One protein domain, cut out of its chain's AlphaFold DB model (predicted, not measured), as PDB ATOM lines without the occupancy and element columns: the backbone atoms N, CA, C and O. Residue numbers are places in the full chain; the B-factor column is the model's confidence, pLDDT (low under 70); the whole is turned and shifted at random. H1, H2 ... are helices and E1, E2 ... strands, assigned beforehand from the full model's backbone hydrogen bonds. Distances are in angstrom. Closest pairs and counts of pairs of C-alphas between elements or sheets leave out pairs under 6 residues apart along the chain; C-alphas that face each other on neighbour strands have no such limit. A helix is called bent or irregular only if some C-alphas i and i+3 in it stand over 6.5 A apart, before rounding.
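Overview. This is residues 636 to 728 of the 744 residues of the protein "Hypothetical protein" of Alexandrium monilatum (UniProt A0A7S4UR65). A small, nearly closed barrel of five strands is made by one strongly curled sheet whose edge strands E3 and E5 come together, and one helix, H1, lies over its outside along E2. The printed part has 93 residues, with H1 followed by strands E1 to E5; the sheet's order is E3, E2, E1, E4, E5, all antiparallel, and the class is mixed, helices and strands. The whole is compact, with a radius of gyration of the C-alphas of 12.2 A and spans of 32 by 29 by 22 A.

Along the chain. H1, residues 636 to 647, begins at C-alpha 636 (4.251, 18.280, -15.449) and is 16.5 A long. E1, residues 664 to 673, measures 22.8 A and bends by 73 degrees at residue 670. E2 is residues 677 to 681 and E3 residues 688 to 691. E4, residues 708 to 718, measures 24.1 A and bends by 81 degrees at residue 711. E5, residues 723 to 727, ends at C-alpha 727 (14.180, 28.734, 5.330).

Arrangement. H1 is on the sheet at a height of 9.8 A, along the strands at 21 degrees to E2 on the local plane; every O i to N i+4 pair in it is within hydrogen-bond range. E1, E2 and E3 form a meander, each strand the antiparallel neighbour of the one before, with N 670 and O 679 at 2.8 A and N 680 and O 688 at 2.8 A. With E4 they form a Greek key, the first strand the antiparallel neighbour of the fourth: N 665 and O 712 are 2.8 A apart. E4 and E5 are a hairpin, with N 725 and O 716 at 2.8 A. In this folded sheet, bent back on itself, E3 and E2 face E4 and E5, with E1 as the hinge; the closest C-alphas of E3 and E5, Val 690 and Leu 726, are 4.7 A apart.

Size, cuts and confidence. The C-alphas farthest apart, of Pro 651 and Lys 697, are 34.5 A apart. The links H1 to E1 and E3 to E4 are long, 16 residues each. The printed part has no cut, and no printed residue is under 70 in pLDDT.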
ATOM      1  N   GLU A 636       3.463  19.497 -15.210       92.50
ATOM      2  CA  GLU A 636       4.251  18.280 -15.449       92.50
ATOM      3  C   GLU A 636       5.727  18.613 -15.746       92.50
ATOM      4  O   GLU A 636       6.624  18.070 -15.104       92.50
ATOM      5  N   GLU A 637       5.988  19.592 -16.619       91.81
ATOM      6  CA  GLU A 637       7.334  20.106 -16.920       91.81
ATOM      7  C   GLU A 637       8.031  20.722 -15.690       91.81
ATOM      8  O   GLU A 637       9.253  20.626 -15.564       91.81
ATOM      9  N   GLN A 638       7.281  21.343 -14.770       91.50
ATOM     10  CA  GLN A 638       7.813  21.850 -13.497       91.50
ATOM     11  C   GLN A 638       8.177  20.718 -12.527       91.50
ATOM     12  O   GLN A 638       9.218  20.795 -11.878       91.50
ATOM     13  N   MET A 639       7.368  19.656 -12.443       90.31
ATOM     14  CA  MET A 639       7.673  18.502 -11.584       90.31
ATOM     15  C   MET A 639       8.886  17.713 -12.099       90.31
ATOM     16  O   MET A 639       9.768  17.391 -11.312       90.31
ATOM     17  N   GLN A 640       9.014  17.527 -13.417       93.81
ATOM     18  CA  GLN A 640      10.208  16.915 -14.024       93.81
ATOM     19  C   GLN A 640      11.495  17.717 -13.754       93.81
ATOM     20  O   GLN A 640      12.575  17.139 -13.642       93.81
ATOM     21  N   GLN A 641      11.409  19.049 -13.627       91.19
ATOM     22  CA  GLN A 641      12.559  19.871 -13.227       91.19
ATOM     23  C   GLN A 641      12.948  19.641 -11.763       91.19
ATOM     24  O   GLN A 641      14.138  19.564 -11.472       91.19
ATOM     25  N   VAL A 642      11.978  19.487 -10.858       92.19
ATOM     26  CA  VAL A 642      12.245  19.150  -9.449       92.19
ATOM     27  C   VAL A 642      12.924  17.791  -9.335       92.19
ATOM     28  O   VAL A 642      14.007  17.717  -8.764       92.19
ATOM     29  N   GLU A 643      12.361  16.753  -9.957       93.19
ATOM     30  CA  GLU A 643      12.958  15.409  -9.977       93.19
ATOM     31  C   GLU A 643      14.390  15.433 -10.535       93.19
ATOM     32  O   GLU A 643      15.274  14.741 -10.030       93.19
ATOM     33  N   HIS A 644      14.655  16.277 -11.540       93.44
ATOM     34  CA  HIS A 644      16.003  16.461 -12.066       93.44
ATOM     35  C   HIS A 644      16.960  17.054 -11.022       93.44
ATOM     36  O   HIS A 644      18.014  16.462 -10.794       93.44
ATOM     37  N   PHE A 645      16.617  18.162 -10.357       92.19
ATOM     38  CA  PHE A 645      17.492  18.767  -9.340       92.19
ATOM     39  C   PHE A 645      17.662  17.882  -8.099       92.19
ATOM     40  O   PHE A 645      18.766  17.799  -7.567       92.19
ATOM     41  N   GLU A 646      16.622  17.151  -7.699       90.38
ATOM     42  CA  GLU A 646      16.689  16.144  -6.632       90.38
ATOM     43  C   GLU A 646      17.585  14.952  -7.005       90.38
ATOM     44  O   GLU A 646      18.168  14.321  -6.125       90.38
ATOM     45  N   SER A 647      17.727  14.643  -8.301       91.75
ATOM     46  CA  SER A 647      18.610  13.576  -8.785       91.75
ATOM     47  C   SER A 647      20.094  13.957  -8.785       91.75
ATOM     48  O   SER A 647      20.938  13.063  -8.671       91.75
ATOM     49  N   VAL A 648      20.431  15.253  -8.850       94.38
ATOM     50  CA  VAL A 648      21.827  15.720  -8.860       94.38
ATOM     51  C   VAL A 648      22.495  15.413  -7.517       94.38
ATOM     52  O   VAL A 648      21.929  15.661  -6.453       94.38
ATOM     53  N   VAL A 649      23.701  14.846  -7.578       94.69
ATOM     54  CA  VAL A 649      24.575  14.578  -6.428       94.69
ATOM     55  C   VAL A 649      25.828  15.431  -6.591       94.69
ATOM     56  O   VAL A 649      26.496  15.330  -7.620       94.69
ATOM     57  N   ASN A 650      26.177  16.216  -5.576       94.94
ATOM     58  CA  ASN A 650      27.496  16.831  -5.463       94.94
ATOM     59  C   ASN A 650      28.423  15.855  -4.703       94.94
ATOM     60  O   ASN A 650      28.252  15.684  -3.495       94.94
ATOM     61  N   PRO A 651      29.377  15.166  -5.362       94.50
ATOM     62  CA  PRO A 651      30.174  14.117  -4.718       94.50
ATOM     63  C   PRO A 651      31.161  14.651  -3.671       94.50
ATOM     64  O   PRO A 651      31.630  13.875  -2.845       94.50
ATOM     65  N   THR A 652      31.475  15.950  -3.700       96.44
ATOM     66  CA  THR A 652      32.375  16.612  -2.741       96.44
ATOM     67  C   THR A 652      31.639  17.334  -1.611       96.44
ATOM     68  O   THR A 652      32.293  17.917  -0.753       96.44
ATOM     69  N   GLY A 653      30.303  17.344  -1.624       97.19
ATOM     70  CA  GLY A 653      29.506  18.073  -0.641       97.19
ATOM     71  C   GLY A 653      29.270  17.303   0.662       97.19
ATOM     72  O   GLY A 653      29.235  16.070   0.670       97.19
ATOM     73  N   THR A 654      29.044  18.038   1.755       97.94
ATOM     74  CA  THR A 654      28.700  17.495   3.080       97.94
ATOM     75  C   THR A 654      27.483  16.564   2.978       97.94
ATOM     76  O   THR A 654      26.460  16.965   2.410       97.94
ATOM     77  N   PRO A 655      27.539  15.316   3.477       98.06
ATOM     78  CA  PRO A 655      26.418  14.392   3.349       98.06
ATOM     79  C   PRO A 655      25.219  14.893   4.162       98.06
ATOM     80  O   PRO A 655      25.369  15.429   5.253       98.06
ATOM     81  N   VAL A 656      24.003  14.661   3.658       98.06
ATOM     82  CA  VAL A 656      22.752  15.208   4.236       98.06
ATOM     83  C   VAL A 656      22.525  14.802   5.705       98.06
ATOM     84  O   VAL A 656      21.786  15.468   6.417       98.06
ATOM     85  N   LYS A 657      23.172  13.729   6.178       98.00
ATOM     86  CA  LYS A 657      23.104  13.257   7.572       98.00
ATOM     87  C   LYS A 657      23.892  14.112   8.568       98.00
ATOM     88  O   LYS A 657      23.617  14.018   9.759       98.00
ATOM     89  N   ASP A 658      24.848  14.898   8.081       98.19
ATOM     90  CA  ASP A 658      25.761  15.698   8.903       98.19
ATOM     91  C   ASP A 658      25.298  17.167   8.992       98.19
ATOM     92  O   ASP A 658      25.951  17.983   9.632       98.19
ATOM     93  N   LEU A 659      24.167  17.502   8.354       98.12
ATOM     94  CA  LEU A 659      23.493  18.796   8.446       98.12
ATOM     95  C   LEU A 659      22.567  18.813   9.671       98.12
ATOM     96  O   LEU A 659      21.714  17.925   9.792       98.12
ATOM     97  N   ALA A 660      22.672  19.818  10.543       98.19
ATOM     98  CA  ALA A 660      21.729  19.992  11.643       98.19
ATOM     99  C   ALA A 660      20.615  20.988  11.279       98.19
ATOM    100  O   ALA A 660      20.815  21.985  10.591       98.19
ATOM    101  N   VAL A 661      19.402  20.714  11.768       98.19
ATOM    102  CA  VAL A 661      18.290  21.670  11.701       98.19
ATOM    103  C   VAL A 661      18.616  22.862  12.601       98.19
ATOM    104  O   VAL A 661      18.950  22.680  13.773       98.19
ATOM    105  N   GLY A 662      18.495  24.067  12.053       97.69
ATOM    106  CA  GLY A 662      18.902  25.326  12.674       97.69
ATOM    107  C   GLY A 662      20.288  25.825  12.258       97.69
ATOM    108  O   GLY A 662      20.608  26.962  12.591       97.69
ATOM    109  N   ASP A 663      21.086  25.041  11.522       97.81
ATOM    110  CA  ASP A 663      22.370  25.522  10.995       97.81
ATOM    111  C   ASP A 663      22.152  26.652   9.977       97.81
ATOM    112  O   ASP A 663      21.275  26.573   9.109       97.81
ATOM    113  N   GLU A 664      22.985  27.688  10.063       97.00
ATOM    114  CA  GLU A 664      23.093  28.751   9.063       97.00
ATOM    115  C   GLU A 664      24.097  28.352   7.975       97.00
ATOM    116  O   GLU A 664      25.215  27.913   8.257       97.00
ATOM    117  N   ALA A 665      23.712  28.537   6.715       96.94
ATOM    118  CA  ALA A 665      24.533  28.243   5.554       96.94
ATOM    119  C   ALA A 665      24.457  29.365   4.512       96.94
ATOM    120  O   ALA A 665      23.426  30.010   4.315       96.94
ATOM    121  N   ASN A 666      25.552  29.548   3.777       96.62
ATOM    122  CA  ASN A 666      25.587  30.421   2.609       96.62
ATOM    123  C   ASN A 666      25.370  29.561   1.363       96.62
ATOM    124  O   ASN A 666      26.075  28.572   1.152       96.62
ATOM    125  N   GLY A 667      24.380  29.919   0.549       96.50
ATOM    126  CA  GLY A 667      23.928  29.109  -0.576       96.50
ATOM    127  C   GLY A 667      23.976  29.857  -1.896       96.50
ATOM    128  O   GLY A 667      23.555  31.010  -2.000       96.50
ATOM    129  N   ARG A 668      24.430  29.177  -2.947       96.94
ATOM    130  CA  ARG A 668      24.379  29.700  -4.311       96.94
ATOM    131  C   ARG A 668      23.103  29.260  -5.015       96.94
ATOM    132  O   ARG A 668      22.808  28.070  -5.059       96.94
ATOM    133  N   VAL A 669      22.371  30.184  -5.627       97.06
ATOM    134  CA  VAL A 669      21.155  29.877  -6.396       97.06
ATOM    135  C   VAL A 669      21.507  29.011  -7.610       97.06
ATOM    136  O   VAL A 669      22.160  29.477  -8.545       97.06
ATOM    137  N   VAL A 670      21.038  27.763  -7.631       97.44
ATOM    138  CA  VAL A 670      21.220  26.823  -8.754       97.44
ATOM    139  C   VAL A 670      20.046  26.896  -9.725       97.44
ATOM    140  O   VAL A 670      20.237  26.875 -10.941       97.44
ATOM    141  N   ALA A 671      18.820  26.993  -9.204       96.50
ATOM    142  CA  ALA A 671      17.614  27.015 -10.023       96.50
ATOM    143  C   ALA A 671      16.461  27.753  -9.344       96.50
ATOM    144  O   ALA A 671      16.202  27.576  -8.159       96.50
ATOM    145  N   VAL A 672      15.709  28.523 -10.130       96.00
ATOM    146  CA  VAL A 672      14.460  29.174  -9.713       96.00
ATOM    147  C   VAL A 672      13.318  28.492 -10.463       96.00
ATOM    148  O   VAL A 672      13.230  28.624 -11.685       96.00
ATOM    149  N   VAL A 673      12.453  27.753  -9.760       95.12
ATOM    150  CA  VAL A 673      11.354  26.983 -10.371       95.12
ATOM    151  C   VAL A 673      10.009  27.649 -10.039       95.12
ATOM    152  O   VAL A 673       9.530  27.553  -8.902       95.12
ATOM    153  N   PRO A 674       9.363  28.338 -11.005       92.44
ATOM    154  CA  PRO A 674       8.159  29.121 -10.747       92.44
ATOM    155  C   PRO A 674       7.024  28.290 -10.145       92.44
ATOM    156  O   PRO A 674       6.556  27.326 -10.740       92.44
ATOM    157  N   GLY A 675       6.547  28.711  -8.973       92.12
ATOM    158  CA  GLY A 675       5.450  28.049  -8.259       92.12
ATOM    159  C   GLY A 675       5.890  26.992  -7.245       92.12
ATOM    160  O   GLY A 675       5.085  26.669  -6.378       92.12
ATOM    161  N   ILE A 676       7.142  26.529  -7.302       95.50
ATOM    162  CA  ILE A 676       7.678  25.505  -6.395       95.50
ATOM    163  C   ILE A 676       8.618  26.141  -5.370       95.50
ATOM    164  O   ILE A 676       8.339  26.080  -4.175       95.50
ATOM    165  N   GLY A 677       9.673  26.820  -5.821       95.88
ATOM    166  CA  GLY A 677      10.677  27.399  -4.931       95.88
ATOM    167  C   GLY A 677      11.999  27.688  -5.631       95.88
ATOM    168  O   GLY A 677      12.057  27.776  -6.864       95.88
ATOM    169  N   VAL A 678      13.052  27.831  -4.833       96.88
ATOM    170  CA  VAL A 678      14.421  28.073  -5.298       96.88
ATOM    171  C   VAL A 678      15.354  27.024  -4.705       96.88
ATOM    172  O   VAL A 678      15.294  26.744  -3.512       96.88
ATOM    173  N   PHE A 679      16.205  26.449  -5.551       97.81
ATOM    174  CA  PHE A 679      17.224  25.480  -5.166       97.81
ATOM    175  C   PHE A 679      18.565  26.177  -4.947       97.81
ATOM    176  O   PHE A 679      19.021  26.929  -5.816       97.81
ATOM    177  N   PHE A 680      19.201  25.877  -3.818       97.88
ATOM    178  CA  PHE A 680      20.488  26.420  -3.403       97.88
ATOM    179  C   PHE A 680      21.535  25.314  -3.248       97.88
ATOM    180  O   PHE A 680      21.271  24.255  -2.677       97.88
ATOM    181  N   ASP A 681      22.745  25.587  -3.725       97.88
ATOM    182  CA  ASP A 681      23.948  24.832  -3.390       97.88
ATOM    183  C   ASP A 681      24.595  25.457  -2.155       97.88
ATOM    184  O   ASP A 681      25.200  26.525  -2.239       97.88
ATOM    185  N   VAL A 682      24.417  24.798  -1.012       97.88
ATOM    186  CA  VAL A 682      25.013  25.155   0.287       97.88
ATOM    187  C   VAL A 682      26.294  24.354   0.575       97.88
ATOM    188  O   VAL A 682      26.711  24.239   1.722       97.88
ATOM    189  N   GLY A 683      26.894  23.721  -0.441       97.62
ATOM    190  CA  GLY A 683      28.041  22.825  -0.260       97.62
ATOM    191  C   GLY A 683      27.680  21.443   0.298       97.62
ATOM    192  O   GLY A 683      28.570  20.674   0.656       97.62
ATOM    193  N   ALA A 684      26.393  21.099   0.361       98.12
ATOM    194  CA  ALA A 684      25.923  19.762   0.713       98.12
ATOM    195  C   ALA A 684      25.937  18.812  -0.501       98.12
ATOM    196  O   ALA A 684      26.004  19.225  -1.657       98.12
ATOM    197  N   GLN A 685      25.819  17.507  -0.247       97.81
ATOM    198  CA  GLN A 685      25.758  16.462  -1.277       97.81
ATOM    199  C   GLN A 685      24.521  16.582  -2.197       97.81
ATOM    200  O   GLN A 685      24.478  15.991  -3.279       97.81
ATOM    201  N   ARG A 686      23.507  17.338  -1.769       97.94
ATOM    202  CA  ARG A 686      22.245  17.605  -2.471       97.94
ATOM    203  C   ARG A 686      21.937  19.098  -2.394       97.94
ATOM    204  O   ARG A 686      22.377  19.762  -1.461       97.94
ATOM    205  N   TYR A 687      21.159  19.613  -3.341       98.06
ATOM    206  CA  TYR A 687      20.692  20.997  -3.287       98.06
ATOM    207  C   TYR A 687      19.539  21.148  -2.291       98.06
ATOM    208  O   TYR A 687      18.607  20.341  -2.294       98.06
ATOM    209  N   GLY A 688      19.590  22.199  -1.475       97.94
ATOM    210  CA  GLY A 688      18.515  22.553  -0.553       97.94
ATOM    211  C   GLY A 688      17.410  23.310  -1.278       97.94
ATOM    212  O   GLY A 688      17.692  24.183  -2.102       97.94
ATOM    213  N   LEU A 689      16.152  22.995  -0.982       98.06
ATOM    214  CA  LEU A 689      15.000  23.705  -1.538       98.06
ATOM    215  C   LEU A 689      14.491  24.727  -0.520       98.06
ATOM    216  O   LEU A 689      14.097  24.336   0.572       98.06
ATOM    217  N   VAL A 690      14.403  26.002  -0.903       97.31
ATOM    218  CA  VAL A 690      13.528  26.969  -0.224       97.31
ATOM    219  C   VAL A 690      12.163  26.948  -0.922       97.31
ATOM    220  O   VAL A 690      12.057  27.406  -2.070       97.31
ATOM    221  N   PRO A 691      11.093  26.433  -0.288       96.56
ATOM    222  CA  PRO A 691       9.764  26.411  -0.879       96.56
ATOM    223  C   PRO A 691       9.227  27.829  -1.064       96.56
ATOM    224  O   PRO A 691       9.395  28.699  -0.208       96.56
ATOM    225  N   LYS A 692       8.460  28.059  -2.134       94.81
ATOM    226  CA  LYS A 692       7.826  29.361  -2.408       94.81
ATOM    227  C   LYS A 692       6.976  29.879  -1.234       94.81
ATOM    228  O   LYS A 692       6.808  31.084  -1.099       94.81
ATOM    229  N   GLN A 693       6.427  28.986  -0.409       93.94
ATOM    230  CA  GLN A 693       5.631  29.348   0.769       93.94
ATOM    231  C   GLN A 693       6.477  29.941   1.911       93.94
ATOM    232  O   GLN A 693       5.946  30.721   2.697       93.94
ATOM    233  N   MET A 694       7.772  29.612   1.979       93.62
ATOM    234  CA  MET A 694       8.704  30.079   3.014       93.62
ATOM    235  C   MET A 694       9.466  31.349   2.602       93.62
ATOM    236  O   MET A 694       9.885  32.107   3.464       93.62
ATOM    237  N   MET A 695       9.555  31.656   1.299       89.75
ATOM    238  CA  MET A 695      10.154  32.901   0.770       89.75
ATOM    239  C   MET A 695       9.323  34.179   1.021       89.75
ATOM    240  O   MET A 695       9.584  35.222   0.422       89.75
ATOM    241  N   GLY A 696       8.277  34.118   1.846       86.44
ATOM    242  CA  GLY A 696       7.347  35.230   2.033       86.44
ATOM    243  C   GLY A 696       6.430  35.476   0.825       86.44
ATOM    244  O   GLY A 696       6.181  34.601  -0.005       86.44
ATOM    245  N   LYS A 697       5.832  36.674   0.756       74.94
ATOM    246  CA  LYS A 697       4.711  36.953  -0.168       74.94
ATOM    247  C   LYS A 697       5.111  37.069  -1.642       74.94
ATOM    248  O   LYS A 697       4.290  36.746  -2.500       74.94
ATOM    249  N   GLU A 698       6.334  37.498  -1.946       74.88
ATOM    250  CA  GLU A 698       6.874  37.541  -3.309       74.88
ATOM    251  C   GLU A 698       8.331  37.068  -3.296       74.88
ATOM    252  O   GLU A 698       9.141  37.595  -2.542       74.88
ATOM    253  N   ILE A 699       8.668  36.104  -4.163       80.56
ATOM    254  CA  ILE A 699      10.070  35.783  -4.466       80.56
ATOM    255  C   ILE A 699      10.695  37.061  -5.053       80.56
ATOM    256  O   ILE A 699      10.099  37.614  -5.989       80.56
ATOM    257  N   PRO A 700      11.857  37.530  -4.559       84.62
ATOM    258  CA  PRO A 700      12.532  38.693  -5.122       84.62
ATOM    259  C   PRO A 700      12.725  38.501  -6.624       84.62
ATOM    260  O   PRO A 700      13.314  37.515  -7.068       84.62
ATOM    261  N   ARG A 701      12.222  39.445  -7.425       85.62
ATOM    262  CA  ARG A 701      12.278  39.358  -8.899       85.62
ATOM    263  C   ARG A 701      13.704  39.409  -9.441       85.62
ATOM    264  O   ARG A 701      13.932  39.050 -10.594       85.62
ATOM    265  N   ASP A 702      14.625  39.861  -8.602       88.75
ATOM    266  CA  ASP A 702      16.027  40.069  -8.918       88.75
ATOM    267  C   ASP A 702      16.890  38.833  -8.643       88.75
ATOM    268  O   ASP A 702      18.034  38.819  -9.087       88.75
ATOM    269  N   LEU A 703      16.343  37.790  -7.997       92.81
ATOM    270  CA  LEU A 703      17.065  36.555  -7.690       92.81
ATOM    271  C   LEU A 703      17.361  35.754  -8.971       92.81
ATOM    272  O   LEU A 703      16.447  35.294  -9.667       92.81
ATOM    273  N   ARG A 704      18.642  35.567  -9.284       94.31
ATOM    274  CA  ARG A 704      19.132  34.898 -10.496       94.31
ATOM    275  C   ARG A 704      19.957  33.667 -10.158       94.31
ATOM    276  O   ARG A 704      20.586  33.561  -9.114       94.31
ATOM    277  N   VAL A 705      19.991  32.731 -11.106       95.81
ATOM    278  CA  VAL A 705      20.910  31.589 -11.048       95.81
ATOM    279  C   VAL A 705      22.349  32.101 -11.038       95.81
ATOM    280  O   VAL A 705      22.754  32.844 -11.932       95.81
ATOM    281  N   GLY A 706      23.109  31.671 -10.037       95.88
ATOM    282  CA  GLY A 706      24.488  32.076  -9.793       95.88
ATOM    283  C   GLY A 706      24.675  33.096  -8.669       95.88
ATOM    284  O   GLY A 706      25.825  33.247  -8.241       95.88
ATOM    285  N   ASP A 707      23.605  33.736  -8.183       94.88
ATOM    286  CA  ASP A 707      23.647  34.643  -7.030       94.88
ATOM    287  C   ASP A 707      23.996  33.871  -5.749       94.88
ATOM    288  O   ASP A 707      23.646  32.697  -5.608       94.88
ATOM    289  N   VAL A 708      24.687  34.526  -4.816       95.25
ATOM    290  CA  VAL A 708      24.981  33.985  -3.482       95.25
ATOM    291  C   VAL A 708      24.047  34.659  -2.487       95.25
ATOM    292  O   VAL A 708      23.883  35.878  -2.521       95.25
ATOM    293  N   VAL A 709      23.430  33.854  -1.632       94.56
ATOM    294  CA  VAL A 709      22.563  34.283  -0.538       94.56
ATOM    295  C   VAL A 709      23.177  33.795   0.766       94.56
ATOM    296  O   VAL A 709      23.573  32.635   0.875       94.56
ATOM    297  N   GLU A 710      23.255  34.695   1.736       95.19
ATOM    298  CA  GLU A 710      23.780  34.435   3.073       95.19
ATOM    299  C   GLU A 710      22.609  34.302   4.063       95.19
ATOM    300  O   GLU A 710      21.496  34.750   3.773       95.19
ATOM    301  N   GLY A 711      22.828  33.636   5.201       94.69
ATOM    302  CA  GLY A 711      21.790  33.467   6.229       94.69
ATOM    303  C   GLY A 711      20.633  32.529   5.843       94.69
ATOM    304  O   GLY A 711      19.504  32.726   6.289       94.69
ATOM    305  N   LEU A 712      20.877  31.506   5.011       96.69
ATOM    306  CA  LEU A 712      19.893  30.436   4.795       96.69
ATOM    307  C   LEU A 712      19.923  29.493   5.997       96.69
ATOM    308  O   LEU A 712      20.967  28.919   6.293       96.69
ATOM    309  N   THR A 713      18.789  29.281   6.657       97.25
ATOM    310  CA  THR A 713      18.695  28.345   7.789       97.25
ATOM    311  C   THR A 713      18.147  26.992   7.346       97.25
ATOM    312  O   THR A 713      17.227  26.917   6.529       97.25
ATOM    313  N   ILE A 714      18.702  25.896   7.865       98.06
ATOM    314  CA  ILE A 714      18.201  24.541   7.590       98.06
ATOM    315  C   ILE A 714      16.954  24.278   8.448       98.06
ATOM    316  O   ILE A 714      17.051  24.183   9.665       98.06
ATOM    317  N   ASP A 715      15.783  24.151   7.821       98.12
ATOM    318  CA  ASP A 715      14.480  24.031   8.504       98.12
ATOM    319  C   ASP A 715      14.068  22.571   8.749       98.12
ATOM    320  O   ASP A 715      13.590  22.210   9.823       98.12
ATOM    321  N   GLU A 716      14.303  21.700   7.766       98.19
ATOM    322  CA  GLU A 716      13.965  20.277   7.833       98.19
ATOM    323  C   GLU A 716      15.047  19.447   7.137       98.19
ATOM    324  O   GLU A 716      15.514  19.819   6.062       98.19
ATOM    325  N   VAL A 717      15.420  18.298   7.709       98.38
ATOM    326  CA  VAL A 717      16.369  17.342   7.110       98.38
ATOM    327  C   VAL A 717      15.747  15.945   7.090       98.38
ATOM    328  O   VAL A 717      15.615  15.293   8.128       98.38
ATOM    329  N   ASP A 718      15.413  15.439   5.901       98.06
ATOM    330  CA  ASP A 718      14.982  14.054   5.702       98.06
ATOM    331  C   ASP A 718      16.149  13.171   5.237       98.06
ATOM    332  O   ASP A 718      16.460  13.022   4.049       98.06
ATOM    333  N   CYS A 719      16.756  12.496   6.211       97.38
ATOM    334  CA  CYS A 719      17.814  11.513   5.997       97.38
ATOM    335  C   CYS A 719      17.386  10.281   5.170       97.38
ATOM    336  O   CYS A 719      18.266   9.559   4.692       97.38
ATOM    337  N   LYS A 720      16.081   9.995   5.011       96.88
ATOM    338  CA  LYS A 720      15.590   8.840   4.232       96.88
ATOM    339  C   LYS A 720      15.546   9.147   2.742       96.88
ATOM    340  O   LYS A 720      16.001   8.332   1.947       96.88
ATOM    341  N   THR A 721      15.008  10.308   2.369       96.25
ATOM    342  CA  THR A 721      14.964  10.749   0.965       96.25
ATOM    343  C   THR A 721      16.217  11.510   0.527       96.25
ATOM    344  O   THR A 721      16.353  11.794  -0.661       96.25
ATOM    345  N   GLN A 722      17.144  11.789   1.457       97.12
ATOM    346  CA  GLN A 722      18.325  12.642   1.265       97.12
ATOM    347  C   GLN A 722      17.941  14.058   0.817       97.12
ATOM    348  O   GLN A 722      18.500  14.593  -0.138       97.12
ATOM    349  N   ARG A 723      16.963  14.663   1.487       97.44
ATOM    350  CA  ARG A 723      16.461  16.006   1.168       97.44
ATOM    351  C   ARG A 723      16.568  16.896   2.388       97.44
ATOM    352  O   ARG A 723      16.509  16.409   3.512       97.44
ATOM    353  N   PHE A 724      16.693  18.194   2.160       98.12
ATOM    354  CA  PHE A 724      16.553  19.182   3.216       98.12
ATOM    355  C   PHE A 724      15.879  20.445   2.680       98.12
ATOM    356  O   PHE A 724      16.050  20.832   1.517       98.12
ATOM    357  N   THR A 725      15.082  21.047   3.551       98.06
ATOM    358  CA  THR A 725      14.332  22.273   3.310       98.06
ATOM    359  C   THR A 725      15.102  23.425   3.938       98.06
ATOM    360  O   THR A 725      15.569  23.326   5.072       98.06
ATOM    361  N   LEU A 726      15.247  24.514   3.193       97.62
ATOM    362  CA  LEU A 726      15.881  25.744   3.649       97.62
ATOM    363  C   LEU A 726      14.807  26.802   3.925       97.62
ATOM    364  O   LEU A 726      13.842  26.937   3.166       97.62
ATOM    365  N   SER A 727      14.995  27.576   4.987       96.12
ATOM    366  CA  SER A 727      14.180  28.734   5.330       96.12
ATOM    367  C   SER A 727      14.880  30.033   4.926       96.12
ATOM    368  O   SER A 727      16.104  30.132   4.876       96.12
ATOM    369  N   ALA A 728      14.055  31.026   4.602       92.81
ATOM    370  CA  ALA A 728      14.446  32.331   4.076       92.81
ATOM    371  C   ALA A 728      14.022  33.492   4.992       92.81
ATOM    372  O   ALA A 728      13.988  34.639   4.551       92.81
TER     373      ALA A 728